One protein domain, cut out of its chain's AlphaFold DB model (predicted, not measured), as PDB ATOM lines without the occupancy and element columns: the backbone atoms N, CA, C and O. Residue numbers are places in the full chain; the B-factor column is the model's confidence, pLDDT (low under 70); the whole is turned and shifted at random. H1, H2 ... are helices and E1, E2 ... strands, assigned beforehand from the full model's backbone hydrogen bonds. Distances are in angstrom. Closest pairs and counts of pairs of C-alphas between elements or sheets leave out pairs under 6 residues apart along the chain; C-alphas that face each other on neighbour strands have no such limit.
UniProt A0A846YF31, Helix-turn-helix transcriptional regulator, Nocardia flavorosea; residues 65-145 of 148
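Overview. This is residues 65 to 145 of the 148 residues of the protein "Helix-turn-helix transcriptional regulator" of Nocardia flavorosea (UniProt A0A846YF31). A long single helix, H4, sticks out like an arm, with residues 132 to 145 standing free of a body made of a tiny hairpin, short helices and long loops. In that body the hairpin E1 E2 and H1 lie near one end, H2 lies nearest the mean of the C-alphas, and no helix touches another. The printed part has 81 residues with two named strands and four named helices, in the order E1 E2 H1 H2 H3 H4; the two strands are antiparallel, and the class is mostly helix. The whole is loose, with a radius of gyration of the C-alphas of 15.0 A, and its outline is flat, spanning 52 by 33 by 15 A.

Along the chain. E1, residues 65 to 67, begins at C-alpha 65 (7.085, -33.414, -60.418) and is 6.6 A long. E2, residues 70 to 73, is 9.4 A long. H1, residues 74 to 81, is 10.8 A long. H2, residues 99 to 109, is 15.5 A long and begins at C-alpha 99 (-0.962, -39.169, -38.613). H3, residues 112 to 115, is 5.3 A long. H4, residues 129 to 143, is 21.0 A long and ends at C-alpha 143 (-22.644, -35.356, -25.432).

Arrangement. E1 and E2 form a hairpin, antiparallel at 156 degrees between their directions. N 65 and O 72 are 2.9 A apart and N 70 and O 67 are 3.0 A apart, both within hydrogen-bond range. The closest C-alphas of E1 and H1, those of Val 65 and Ala 74, are 5.8 A apart. H1 and H2 are apart. H2 and H3 are close but not clearly touching, their closest C-alphas, those of Ala 107 and Ile 115, being 7.2 A apart. H2 and H4 are also close but not clearly touching, with the C-alphas of Val 99 and Glu 130 closest at 6.5 A; they run opposite ways at a steep tilt of 57 degrees. H3 and H4 are apart. In H1, H2 and H4 every O i to N i+4 pair is within hydrogen-bond range; H3 is too short for such a pair, and its one O i to N i+3 pair is within range.

Size, cuts and confidence. The two C-alphas farthest apart, those of Thr 68 and Asn 145, are 52.4 A apart. Without the free stretch, the body of 67 residues spans 35 by 25 by 15 A. The printed part has no cut. The links from H1 to H2, 17 residues, and from H3 to H4, 13 residues, are long. The mean pLDDT of the printed part is 75.1; residues 117 to 145 are under 70, and H4 has a mean of 55.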
ATOM      1  N   VAL A  65       5.627 -33.483 -60.534       92.44
ATOM      2  CA  VAL A  65       7.085 -33.414 -60.418       92.44
ATOM      3  C   VAL A  65       7.669 -34.803 -60.209       92.44
ATOM      4  O   VAL A  65       7.110 -35.636 -59.492       92.44
ATOM      5  N   THR A  66       8.845 -35.020 -60.792       88.25
ATOM      6  CA  THR A  66       9.666 -36.204 -60.536       88.25
ATOM      7  C   THR A  66      10.983 -35.766 -59.915       88.25
ATOM      8  O   THR A  66      11.734 -34.975 -60.489       88.25
ATOM      9  N   ALA A  67      11.281 -36.314 -58.743       87.00
ATOM     10  CA  ALA A  67      12.588 -36.255 -58.104       87.00
ATOM     11  C   ALA A  67      13.102 -37.687 -57.892       87.00
ATOM     12  O   ALA A  67      12.379 -38.666 -58.074       87.00
ATOM     13  N   THR A  68      14.378 -37.856 -57.545       87.44
ATOM     14  CA  THR A  68      14.942 -39.205 -57.372       87.44
ATOM     15  C   THR A  68      14.179 -39.987 -56.297       87.44
ATOM     16  O   THR A  68      14.247 -39.652 -55.119       87.44
ATOM     17  N   GLY A  69      13.460 -41.034 -56.716       87.69
ATOM     18  CA  GLY A  69      12.644 -41.876 -55.835       87.69
ATOM     19  C   GLY A  69      11.321 -41.247 -55.377       87.69
ATOM     20  O   GLY A  69      10.686 -41.801 -54.482       87.69
ATOM     21  N   ILE A  70      10.916 -40.112 -55.955       86.06
ATOM     22  CA  ILE A  70       9.684 -39.393 -55.619       86.06
ATOM     23  C   ILE A  70       8.927 -39.051 -56.904       86.06
ATOM     24  O   ILE A  70       9.430 -38.300 -57.734       86.06
ATOM     25  N   ASP A  71       7.688 -39.533 -56.990       90.44
ATOM     26  CA  ASP A  71       6.702 -39.130 -57.994       90.44
ATOM     27  C   ASP A  71       5.486 -38.536 -57.268       90.44
ATOM     28  O   ASP A  71       4.849 -39.209 -56.451       90.44
ATOM     29  N   GLY A  72       5.180 -37.263 -57.520       90.88
ATOM     30  CA  GLY A  72       4.126 -36.536 -56.811       90.88
ATOM     31  C   GLY A  72       3.860 -35.160 -57.411       90.88
ATOM     32  O   GLY A  72       4.099 -34.947 -58.597       90.88
ATOM     33  N   THR A  73       3.368 -34.229 -56.595       92.56
ATOM     34  CA  THR A  73       3.149 -32.834 -57.007       92.56
ATOM     35  C   THR A  73       4.207 -31.895 -56.428       92.56
ATOM     36  O   THR A  73       4.890 -32.229 -55.451       92.56
ATOM     37  N   ALA A  74       4.342 -30.698 -57.002       93.19
ATOM     38  CA  ALA A  74       5.219 -29.651 -56.481       93.19
ATOM     39  C   ALA A  74       4.917 -29.325 -55.003       93.19
ATOM     40  O   ALA A  74       5.833 -29.147 -54.195       93.19
ATOM     41  N   GLY A  75       3.637 -29.321 -54.624       90.56
ATOM     42  CA  GLY A  75       3.165 -29.123 -53.257       90.56
ATOM     43  C   GLY A  75       3.553 -30.260 -52.311       90.56
ATOM     44  O   GLY A  75       4.001 -29.993 -51.195       90.56
ATOM     45  N   ASP A  76       3.453 -31.517 -52.752       90.19
ATOM     46  CA  ASP A  76       3.916 -32.668 -51.969       90.19
ATOM     47  C   ASP A  76       5.439 -32.594 -51.726       90.19
ATOM     48  O   ASP A  76       5.893 -32.786 -50.595       90.19
ATOM     49  N   LEU A  77       6.226 -32.253 -52.757       92.81
ATOM     50  CA  LEU A  77       7.685 -32.129 -52.662       92.81
ATOM     51  C   LEU A  77       8.112 -30.966 -51.749       92.81
ATOM     52  O   LEU A  77       8.957 -31.140 -50.867       92.81
ATOM     53  N   LEU A  78       7.492 -29.791 -51.902       91.81
ATOM     54  CA  LEU A  78       7.712 -28.647 -51.014       91.81
ATOM     55  C   LEU A  78       7.312 -28.981 -49.572       91.81
ATOM     56  O   LEU A  78       8.021 -28.625 -48.626       91.81
ATOM     57  N   GLY A  79       6.185 -29.673 -49.402       89.56
ATOM     58  CA  GLY A  79       5.709 -30.143 -48.109       89.56
ATOM     59  C   GLY A  79       6.714 -31.076 -47.442       89.56
ATOM     60  O   GLY A  79       6.964 -30.940 -46.244       89.56
ATOM     61  N   TRP A  80       7.358 -31.961 -48.202       91.38
ATOM     62  CA  TRP A  80       8.410 -32.833 -47.687       91.38
ATOM     63  C   TRP A  80       9.627 -32.053 -47.190       91.38
ATOM     64  O   TRP A  80      10.036 -32.236 -46.042       91.38
ATOM     65  N   PHE A  81      10.133 -31.098 -47.976       90.62
ATOM     66  CA  PHE A  81      11.251 -30.245 -47.550       90.62
ATOM     67  C   PHE A  81      10.934 -29.371 -46.332       90.62
ATOM     68  O   PHE A  81      11.841 -28.998 -45.590       90.62
ATOM     69  N   ARG A  82       9.659 -29.045 -46.104       88.00
ATOM     70  CA  ARG A  82       9.208 -28.236 -44.963       88.00
ATOM     71  C   ARG A  82       8.714 -29.059 -43.776       88.00
ATOM     72  O   ARG A  82       8.142 -28.477 -42.859       88.00
ATOM     73  N   LEU A  83       8.883 -30.380 -43.781       86.31
ATOM     74  CA  LEU A  83       8.389 -31.283 -42.732       86.31
ATOM     75  C   LEU A  83       6.852 -31.333 -42.579       86.31
ATOM     76  O   LEU A  83       6.353 -31.713 -41.528       86.31
ATOM     77  N   HIS A  84       6.098 -30.955 -43.615       83.31
ATOM     78  CA  HIS A  84       4.627 -31.008 -43.638       83.31
ATOM     79  C   HIS A  84       4.089 -32.296 -44.273       83.31
ATOM     80  O   HIS A  84       3.039 -32.783 -43.866       83.31
ATOM     81  N   THR A  85       4.807 -32.849 -45.255       87.19
ATOM     82  CA  THR A  85       4.382 -34.033 -46.014       87.19
ATOM     83  C   THR A  85       5.452 -35.116 -45.898       87.19
ATOM     84  O   THR A  85       6.478 -35.024 -46.566       87.19
ATOM     85  N   PRO A  86       5.267 -36.157 -45.071       89.44
ATOM     86  CA  PRO A  86       6.151 -37.319 -45.073       89.44
ATOM     87  C   PRO A  86       6.301 -37.889 -46.482       89.44
ATOM     88  O   PRO A  86       5.322 -37.960 -47.224       89.44
ATOM     89  N   SER A  87       7.485 -38.390 -46.837       89.19
ATOM     90  CA  SER A  87       7.689 -39.050 -48.139       89.19
ATOM     91  C   SER A  87       6.714 -40.212 -48.358       89.19
ATOM     92  O   SER A  87       6.244 -40.440 -49.467       89.19
ATOM     93  N   ALA A  88       6.311 -40.890 -47.278       88.00
ATOM     94  CA  ALA A  88       5.289 -41.931 -47.292       88.00
ATOM     95  C   ALA A  88       3.890 -41.445 -47.719       88.00
ATOM     96  O   ALA A  88       3.031 -42.287 -47.985       88.00
ATOM     97  N   HIS A  89       3.625 -40.137 -47.748       88.00
ATOM     98  CA  HIS A  89       2.344 -39.529 -48.134       88.00
ATOM     99  C   HIS A  89       2.352 -38.929 -49.539       88.00
ATOM    100  O   HIS A  89       1.271 -38.680 -50.077       88.00
ATOM    101  N   ILE A  90       3.529 -38.729 -50.135       89.19
ATOM    102  CA  ILE A  90       3.663 -38.142 -51.473       89.19
ATOM    103  C   ILE A  90       2.937 -39.011 -52.508       89.19
ATOM    104  O   ILE A  90       3.011 -40.243 -52.462       89.19
ATOM    105  N   GLY A  91       2.174 -38.367 -53.395       84.69
ATOM    106  CA  GLY A  91       1.405 -39.032 -54.450       84.69
ATOM    107  C   GLY A  91       0.206 -39.842 -53.939       84.69
ATOM    108  O   GLY A  91      -0.495 -40.483 -54.723       84.69
ATOM    109  N   LYS A  92      -0.068 -39.838 -52.624       84.25
ATOM    110  CA  LYS A  92      -1.214 -40.543 -52.035       84.25
ATOM    111  C   LYS A  92      -2.393 -39.597 -51.806       84.25
ATOM    112  O   LYS A  92      -2.191 -38.479 -51.330       84.25
ATOM    113  N   PRO A  93      -3.640 -40.052 -52.026       80.00
ATOM    114  CA  PRO A  93      -4.824 -39.281 -51.655       80.00
ATOM    115  C   PRO A  93      -4.927 -39.124 -50.130       80.00
ATOM    116  O   PRO A  93      -4.442 -39.978 -49.382       80.00
ATOM    117  N   ALA A  94      -5.628 -38.083 -49.665       73.19
ATOM    118  CA  ALA A  94      -5.767 -37.753 -48.239       73.19
ATOM    119  C   ALA A  94      -6.251 -38.931 -47.365       73.19
ATOM    120  O   ALA A  94      -5.768 -39.110 -46.253       73.19
ATOM    121  N   ALA A  95      -7.130 -39.790 -47.893       74.31
ATOM    122  CA  ALA A  95      -7.638 -40.978 -47.195       74.31
ATOM    123  C   ALA A  95      -6.571 -42.057 -46.894       74.31
ATOM    124  O   ALA A  95      -6.848 -43.021 -46.186       74.31
ATOM    125  N   ARG A  96      -5.359 -41.939 -47.454       81.00
ATOM    126  CA  ARG A  96      -4.233 -42.869 -47.244       81.00
ATOM    127  C   ARG A  96      -3.044 -42.219 -46.523       81.00
ATOM    128  O   ARG A  96      -1.947 -42.779 -46.553       81.00
ATOM    129  N   ARG A  97      -3.245 -41.048 -45.910       82.00
ATOM    130  CA  ARG A  97      -2.233 -40.299 -45.150       82.00
ATOM    131  C   ARG A  97      -2.519 -40.450 -43.651       82.00
ATOM    132  O   ARG A  97      -3.493 -39.895 -43.148       82.00
ATOM    133  N   PHE A  98      -1.713 -41.252 -42.954       79.25
ATOM    134  CA  PHE A  98      -1.888 -41.547 -41.524       79.25
ATOM    135  C   PHE A  98      -1.073 -40.586 -40.647       79.25
ATOM    136  O   PHE A  98       0.076 -40.281 -40.974       79.25
ATOM    137  N   VAL A  99      -1.615 -40.154 -39.501       74.25
ATOM    138  CA  VAL A  99      -0.962 -39.169 -38.613       74.25
ATOM    139  C   VAL A  99       0.298 -39.750 -37.983       74.25
ATOM    140  O   VAL A  99       1.295 -39.044 -37.841       74.25
ATOM    141  N   ARG A 100       0.306 -41.052 -37.672       80.06
ATOM    142  CA  ARG A 100       1.502 -41.730 -37.140       80.06
ATOM    143  C   ARG A 100       2.749 -41.545 -38.016       80.06
ATOM    144  O   ARG A 100       3.847 -41.430 -37.477       80.06
ATOM    145  N   ASP A 101       2.585 -41.481 -39.340       83.56
ATOM    146  CA  ASP A 101       3.707 -41.298 -40.265       83.56
ATOM    147  C   ASP A 101       4.239 -39.858 -40.176       83.56
ATOM    148  O   ASP A 101       5.447 -39.646 -40.220       83.56
ATOM    149  N   ALA A 102       3.346 -38.876 -39.992       77.88
ATOM    150  CA  ALA A 102       3.705 -37.472 -39.795       77.88
ATOM    151  C   ALA A 102       4.429 -37.245 -38.464       77.88
ATOM    152  O   ALA A 102       5.489 -36.623 -38.445       77.88
ATOM    153  N   ILE A 103       3.922 -37.824 -37.369       79.31
ATOM    154  CA  ILE A 103       4.576 -37.763 -36.052       79.31
ATOM    155  C   ILE A 103       5.989 -38.340 -36.141       79.31
ATOM    156  O   ILE A 103       6.945 -37.703 -35.699       79.31
ATOM    157  N   ARG A 104       6.134 -39.533 -36.735       84.12
ATOM    158  CA  ARG A 104       7.438 -40.183 -36.877       84.12
ATOM    159  C   ARG A 104       8.394 -39.347 -37.725       84.12
ATOM    160  O   ARG A 104       9.539 -39.160 -37.332       84.12
ATOM    161  N   PHE A 105       7.915 -38.828 -38.850       86.81
ATOM    162  CA  PHE A 105       8.709 -38.012 -39.762       86.81
ATOM    163  C   PHE A 105       9.236 -36.733 -39.101       86.81
ATOM    164  O   PHE A 105      10.420 -36.426 -39.220       86.81
ATOM    165  N   ILE A 106       8.389 -36.019 -38.354       84.06
ATOM    166  CA  ILE A 106       8.787 -34.800 -37.636       84.06
ATOM    167  C   ILE A 106       9.779 -35.127 -36.516       84.06
ATOM    168  O   ILE A 106      10.787 -34.437 -36.380       84.06
ATOM    169  N   ALA A 107       9.517 -36.184 -35.740       83.38
ATOM    170  CA  ALA A 107      10.387 -36.605 -34.643       83.38
ATOM    171  C   ALA A 107      11.782 -37.041 -35.123       83.38
ATOM    172  O   ALA A 107      12.764 -36.795 -34.428       83.38
ATOM    173  N   ASP A 108      11.878 -37.658 -36.304       86.25
ATOM    174  CA  ASP A 108      13.158 -38.069 -36.894       86.25
ATOM    175  C   ASP A 108      13.944 -36.885 -37.485       86.25
ATOM    176  O   ASP A 108      15.173 -36.923 -37.535       86.25
ATOM    177  N   ALA A 109      13.256 -35.831 -37.935       87.19
ATOM    178  CA  ALA A 109      13.876 -34.690 -38.608       87.19
ATOM    179  C   ALA A 109      14.332 -33.566 -37.664       87.19
ATOM    180  O   ALA A 109      15.079 -32.681 -38.087       87.19
ATOM    181  N   ARG A 110      13.871 -33.564 -36.408       83.56
ATOM    182  CA  ARG A 110      14.118 -32.478 -35.452       83.56
ATOM    183  C   ARG A 110      14.933 -32.955 -34.250       83.56
ATOM    184  O   ARG A 110      14.670 -34.029 -33.709       83.56
ATOM    185  N   PRO A 111      15.929 -32.175 -33.798       83.62
ATOM    186  CA  PRO A 111      16.672 -32.504 -32.591       83.62
ATOM    187  C   PRO A 111      15.769 -32.420 -31.353       83.62
ATOM    188  O   PRO A 111      14.779 -31.692 -31.337       83.62
ATOM    189  N   ARG A 112      16.146 -33.128 -30.279       79.31
ATOM    190  CA  ARG A 112      15.343 -33.219 -29.044       79.31
ATOM    191  C   ARG A 112      14.926 -31.859 -28.474       79.31
ATOM    192  O   ARG A 112      13.770 -31.678 -28.122       79.31
ATOM    193  N   TRP A 113      15.829 -30.884 -28.472       82.62
ATOM    194  CA  TRP A 113      15.542 -29.543 -27.957       82.62
ATOM    195  C   TRP A 113      14.489 -28.772 -28.775       82.62
ATOM    196  O   TRP A 113      13.887 -27.848 -28.245       82.62
ATOM    197  N   ASP A 114      14.258 -29.130 -30.044       81.44
ATOM    198  CA  ASP A 114      13.237 -28.501 -30.899       81.44
ATOM    199  C   ASP A 114      11.852 -29.147 -30.709       81.44
ATOM    200  O   ASP A 114      10.826 -28.529 -30.976       81.44
ATOM    201  N   ILE A 115      11.812 -30.393 -30.221       75.19
ATOM    202  CA  ILE A 115      10.567 -31.131 -29.950       75.19
ATOM    203  C   ILE A 115      10.105 -31.020 -28.491       75.19
ATOM    204  O   ILE A 115       8.917 -31.195 -28.217       75.19
ATOM    205  N   GLU A 116      11.012 -30.713 -27.559       71.94
ATOM    206  CA  GLU A 116      10.757 -30.487 -26.128       71.94
ATOM    207  C   GLU A 116       9.978 -29.170 -25.910       71.94
ATOM    208  O   GLU A 116      10.497 -28.177 -25.413       71.94
ATOM    209  N   GLY A 117       8.712 -29.144 -26.328       65.62
ATOM    210  CA  GLY A 117       7.840 -27.967 -26.229       65.62
ATOM    211  C   GLY A 117       6.745 -27.889 -27.292       65.62
ATOM    212  O   GLY A 117       5.855 -27.051 -27.169       65.62
ATOM    213  N   LEU A 118       6.777 -28.762 -28.305       68.19
ATOM    214  CA  LEU A 118       5.734 -28.814 -29.327       68.19
ATOM    215  C   LEU A 118       4.437 -29.387 -28.750       68.19
ATOM    216  O   LEU A 118       4.405 -30.505 -28.229       68.19
ATOM    217  N   THR A 119       3.344 -28.645 -28.895       66.50
ATOM    218  CA  THR A 119       1.995 -29.189 -28.737       66.50
ATOM    219  C   THR A 119       1.563 -29.883 -30.026       66.50
ATOM    220  O   THR A 119       2.054 -29.585 -31.115       66.50
ATOM    221  N   LEU A 120       0.610 -30.816 -29.925       61.28
ATOM    222  CA  LEU A 120       0.093 -31.542 -31.092       61.28
ATOM    223  C   LEU A 120      -0.466 -30.597 -32.174       61.28
ATOM    224  O   LEU A 120      -0.376 -30.898 -33.358       61.28
ATOM    225  N   GLU A 121      -1.007 -29.449 -31.763       62.81
ATOM    226  CA  GLU A 121      -1.558 -28.401 -32.633       62.81
ATOM    227  C   GLU A 121      -0.480 -27.628 -33.407       62.81
ATOM    228  O   GLU A 121      -0.766 -27.035 -34.444       62.81
ATOM    229  N   GLN A 122       0.762 -27.639 -32.919       62.62
ATOM    230  CA  GLN A 122       1.912 -26.977 -33.542       62.62
ATOM    231  C   GLN A 122       2.652 -27.882 -34.530       62.62
ATOM    232  O   GLN A 122       3.600 -27.438 -35.184       62.62
ATOM    233  N   LEU A 123       2.249 -29.149 -34.650       61.16
ATOM    234  CA  LEU A 123       2.845 -30.055 -35.618       61.16
ATOM    235  C   LEU A 123       2.384 -29.661 -37.038       61.16
ATOM    236  O   LEU A 123       1.194 -29.502 -37.290       61.16
ATOM    237  N   PRO A 124       3.287 -29.475 -38.007       55.84
ATOM    238  CA  PRO A 124       2.885 -29.328 -39.401       55.84
ATOM    239  C   PRO A 124       2.255 -30.637 -39.923       55.84
ATOM    240  O   PRO A 124       2.718 -31.726 -39.604       55.84
ATOM    241  N   GLY A 125       1.185 -30.556 -40.722       53.03
ATOM    242  CA  GLY A 125       0.574 -31.739 -41.357       53.03
ATOM    243  C   GLY A 125      -0.492 -32.495 -40.542       53.03
ATOM    244  O   GLY A 125      -0.915 -33.568 -40.955       53.03
ATOM    245  N   VAL A 126      -1.001 -31.962 -39.423       51.72
ATOM    246  CA  VAL A 126      -2.083 -32.602 -38.619       51.72
ATOM    247  C   VAL A 126      -3.510 -32.441 -39.176       51.72
ATOM    248  O   VAL A 126      -4.487 -32.782 -38.513       51.72
ATOM    249  N   GLY A 127      -3.676 -32.010 -40.428       53.25
ATOM    250  CA  GLY A 127      -4.981 -31.925 -41.102       53.25
ATOM    251  C   GLY A 127      -5.534 -33.267 -41.612       53.25
ATOM    252  O   GLY A 127      -6.079 -33.315 -42.715       53.25
ATOM    253  N   HIS A 128      -5.359 -34.376 -40.881       52.91
ATOM    254  CA  HIS A 128      -5.628 -35.733 -41.384       52.91
ATOM    255  C   HIS A 128      -6.635 -36.537 -40.536       52.91
ATOM    256  O   HIS A 128      -6.847 -36.274 -39.352       52.91
ATOM    257  N   GLN A 129      -7.295 -37.512 -41.183       49.19
ATOM    258  CA  GLN A 129      -8.552 -38.153 -40.752       49.19
ATOM    259  C   GLN A 129      -8.560 -38.761 -39.343       49.19
ATOM    260  O   GLN A 129      -9.636 -38.838 -38.750       49.19
ATOM    261  N   GLU A 130      -7.412 -39.175 -38.799       48.75
ATOM    262  CA  GLU A 130      -7.343 -39.690 -37.422       48.75
ATOM    263  C   GLU A 130      -7.829 -38.637 -36.417       48.75
ATOM    264  O   GLU A 130      -8.609 -38.975 -35.531       48.75
ATOM    265  N   TYR A 131      -7.517 -37.350 -36.619       50.75
ATOM    266  CA  TYR A 131      -7.976 -36.292 -35.715       50.75
ATOM    267  C   TYR A 131      -9.467 -35.990 -35.889       50.75
ATOM    268  O   TYR A 131     -10.177 -35.821 -34.906       50.75
ATOM    269  N   ALA A 132      -9.995 -36.010 -37.118       51.00
ATOM    270  CA  ALA A 132     -11.433 -35.839 -37.346       51.00
ATOM    271  C   ALA A 132     -12.252 -36.991 -36.735       51.00
ATOM    272  O   ALA A 132     -13.300 -36.755 -36.135       51.00
ATOM    273  N   ALA A 133     -11.767 -38.231 -36.848       54.19
ATOM    274  CA  ALA A 133     -12.410 -39.399 -36.259       54.19
ATOM    275  C   ALA A 133     -12.307 -39.400 -34.726       54.19
ATOM    276  O   ALA A 133     -13.309 -39.670 -34.059       54.19
ATOM    277  N   GLU A 134     -11.145 -39.052 -34.163       52.88
ATOM    278  CA  GLU A 134     -10.945 -38.934 -32.716       52.88
ATOM    279  C   GLU A 134     -11.713 -37.758 -32.108       52.88
ATOM    280  O   GLU A 134     -12.357 -37.945 -31.077       52.88
ATOM    281  N   ILE A 135     -11.717 -36.578 -32.739       53.94
ATOM    282  CA  ILE A 135     -12.562 -35.445 -32.333       53.94
ATOM    283  C   ILE A 135     -14.026 -35.866 -32.394       53.94
ATOM    284  O   ILE A 135     -14.742 -35.698 -31.414       53.94
ATOM    285  N   ALA A 136     -14.482 -36.465 -33.499       55.19
ATOM    286  CA  ALA A 136     -15.872 -36.895 -33.625       55.19
ATOM    287  C   ALA A 136     -16.237 -37.994 -32.610       55.19
ATOM    288  O   ALA A 136     -17.384 -38.082 -32.174       55.19
ATOM    289  N   GLN A 137     -15.300 -38.864 -32.224       59.38
ATOM    290  CA  GLN A 137     -15.526 -39.876 -31.191       59.38
ATOM    291  C   GLN A 137     -15.522 -39.268 -29.779       59.38
ATOM    292  O   GLN A 137     -16.358 -39.650 -28.961       59.38
ATOM    293  N   LYS A 138     -14.629 -38.313 -29.496       60.59
ATOM    294  CA  LYS A 138     -14.584 -37.571 -28.227       60.59
ATOM    295  C   LYS A 138     -15.816 -36.680 -28.050       60.59
ATOM    296  O   LYS A 138     -16.420 -36.734 -26.986       60.59
ATOM    297  N   ALA A 139     -16.248 -35.967 -29.091       52.25
ATOM    298  CA  ALA A 139     -17.481 -35.174 -29.097       52.25
ATOM    299  C   ALA A 139     -18.712 -36.045 -28.785       52.25
ATOM    300  O   ALA A 139     -19.455 -35.752 -27.857       52.25
ATOM    301  N   ARG A 140     -18.846 -37.209 -29.442       65.12
ATOM    302  CA  ARG A 140     -19.923 -38.180 -29.154       65.12
ATOM    303  C   ARG A 140     -19.918 -38.721 -27.720       65.12
ATOM    304  O   ARG A 140     -20.972 -39.074 -27.201       65.12
ATOM    305  N   ARG A 141     -18.747 -38.837 -27.085       60.66
ATOM    306  CA  ARG A 141     -18.624 -39.274 -25.683       60.66
ATOM    307  C   ARG A 141     -18.948 -38.158 -24.690       60.66
ATOM    308  O   ARG A 141     -19.458 -38.467 -23.620       60.66
ATOM    309  N   ALA A 142     -18.660 -36.904 -25.038       58.72
ATOM    310  CA  ALA A 142     -18.992 -35.744 -24.218       58.72
ATOM    311  C   ALA A 142     -20.511 -35.500 -24.181       58.72
ATOM    312  O   ALA A 142     -21.075 -35.418 -23.095       58.72
ATOM    313  N   ASP A 143     -21.183 -35.537 -25.338       59.09
ATOM    314  CA  ASP A 143     -22.644 -35.356 -25.432       59.09
ATOM    315  C   ASP A 143     -23.432 -36.469 -24.714       59.09
ATOM    316  O   ASP A 143     -24.518 -36.245 -24.184       59.09
ATOM    317  N   GLY A 144     -22.878 -37.686 -24.650       57.47
ATOM    318  CA  GLY A 144     -23.485 -38.814 -23.937       57.47
ATOM    319  C   GLY A 144     -23.310 -38.791 -22.411       57.47
ATOM    320  O   GLY A 144     -23.953 -39.587 -21.726       57.47
ATOM    321  N   ASN A 145     -22.446 -37.924 -21.874       55.78
ATOM    322  CA  ASN A 145     -22.171 -37.821 -20.437       55.78
ATOM    323  C   ASN A 145     -22.922 -36.659 -19.759       55.78
ATOM    324  O   ASN A 145     -23.011 -36.644 -18.538       55.78
TER     325      ASN A 145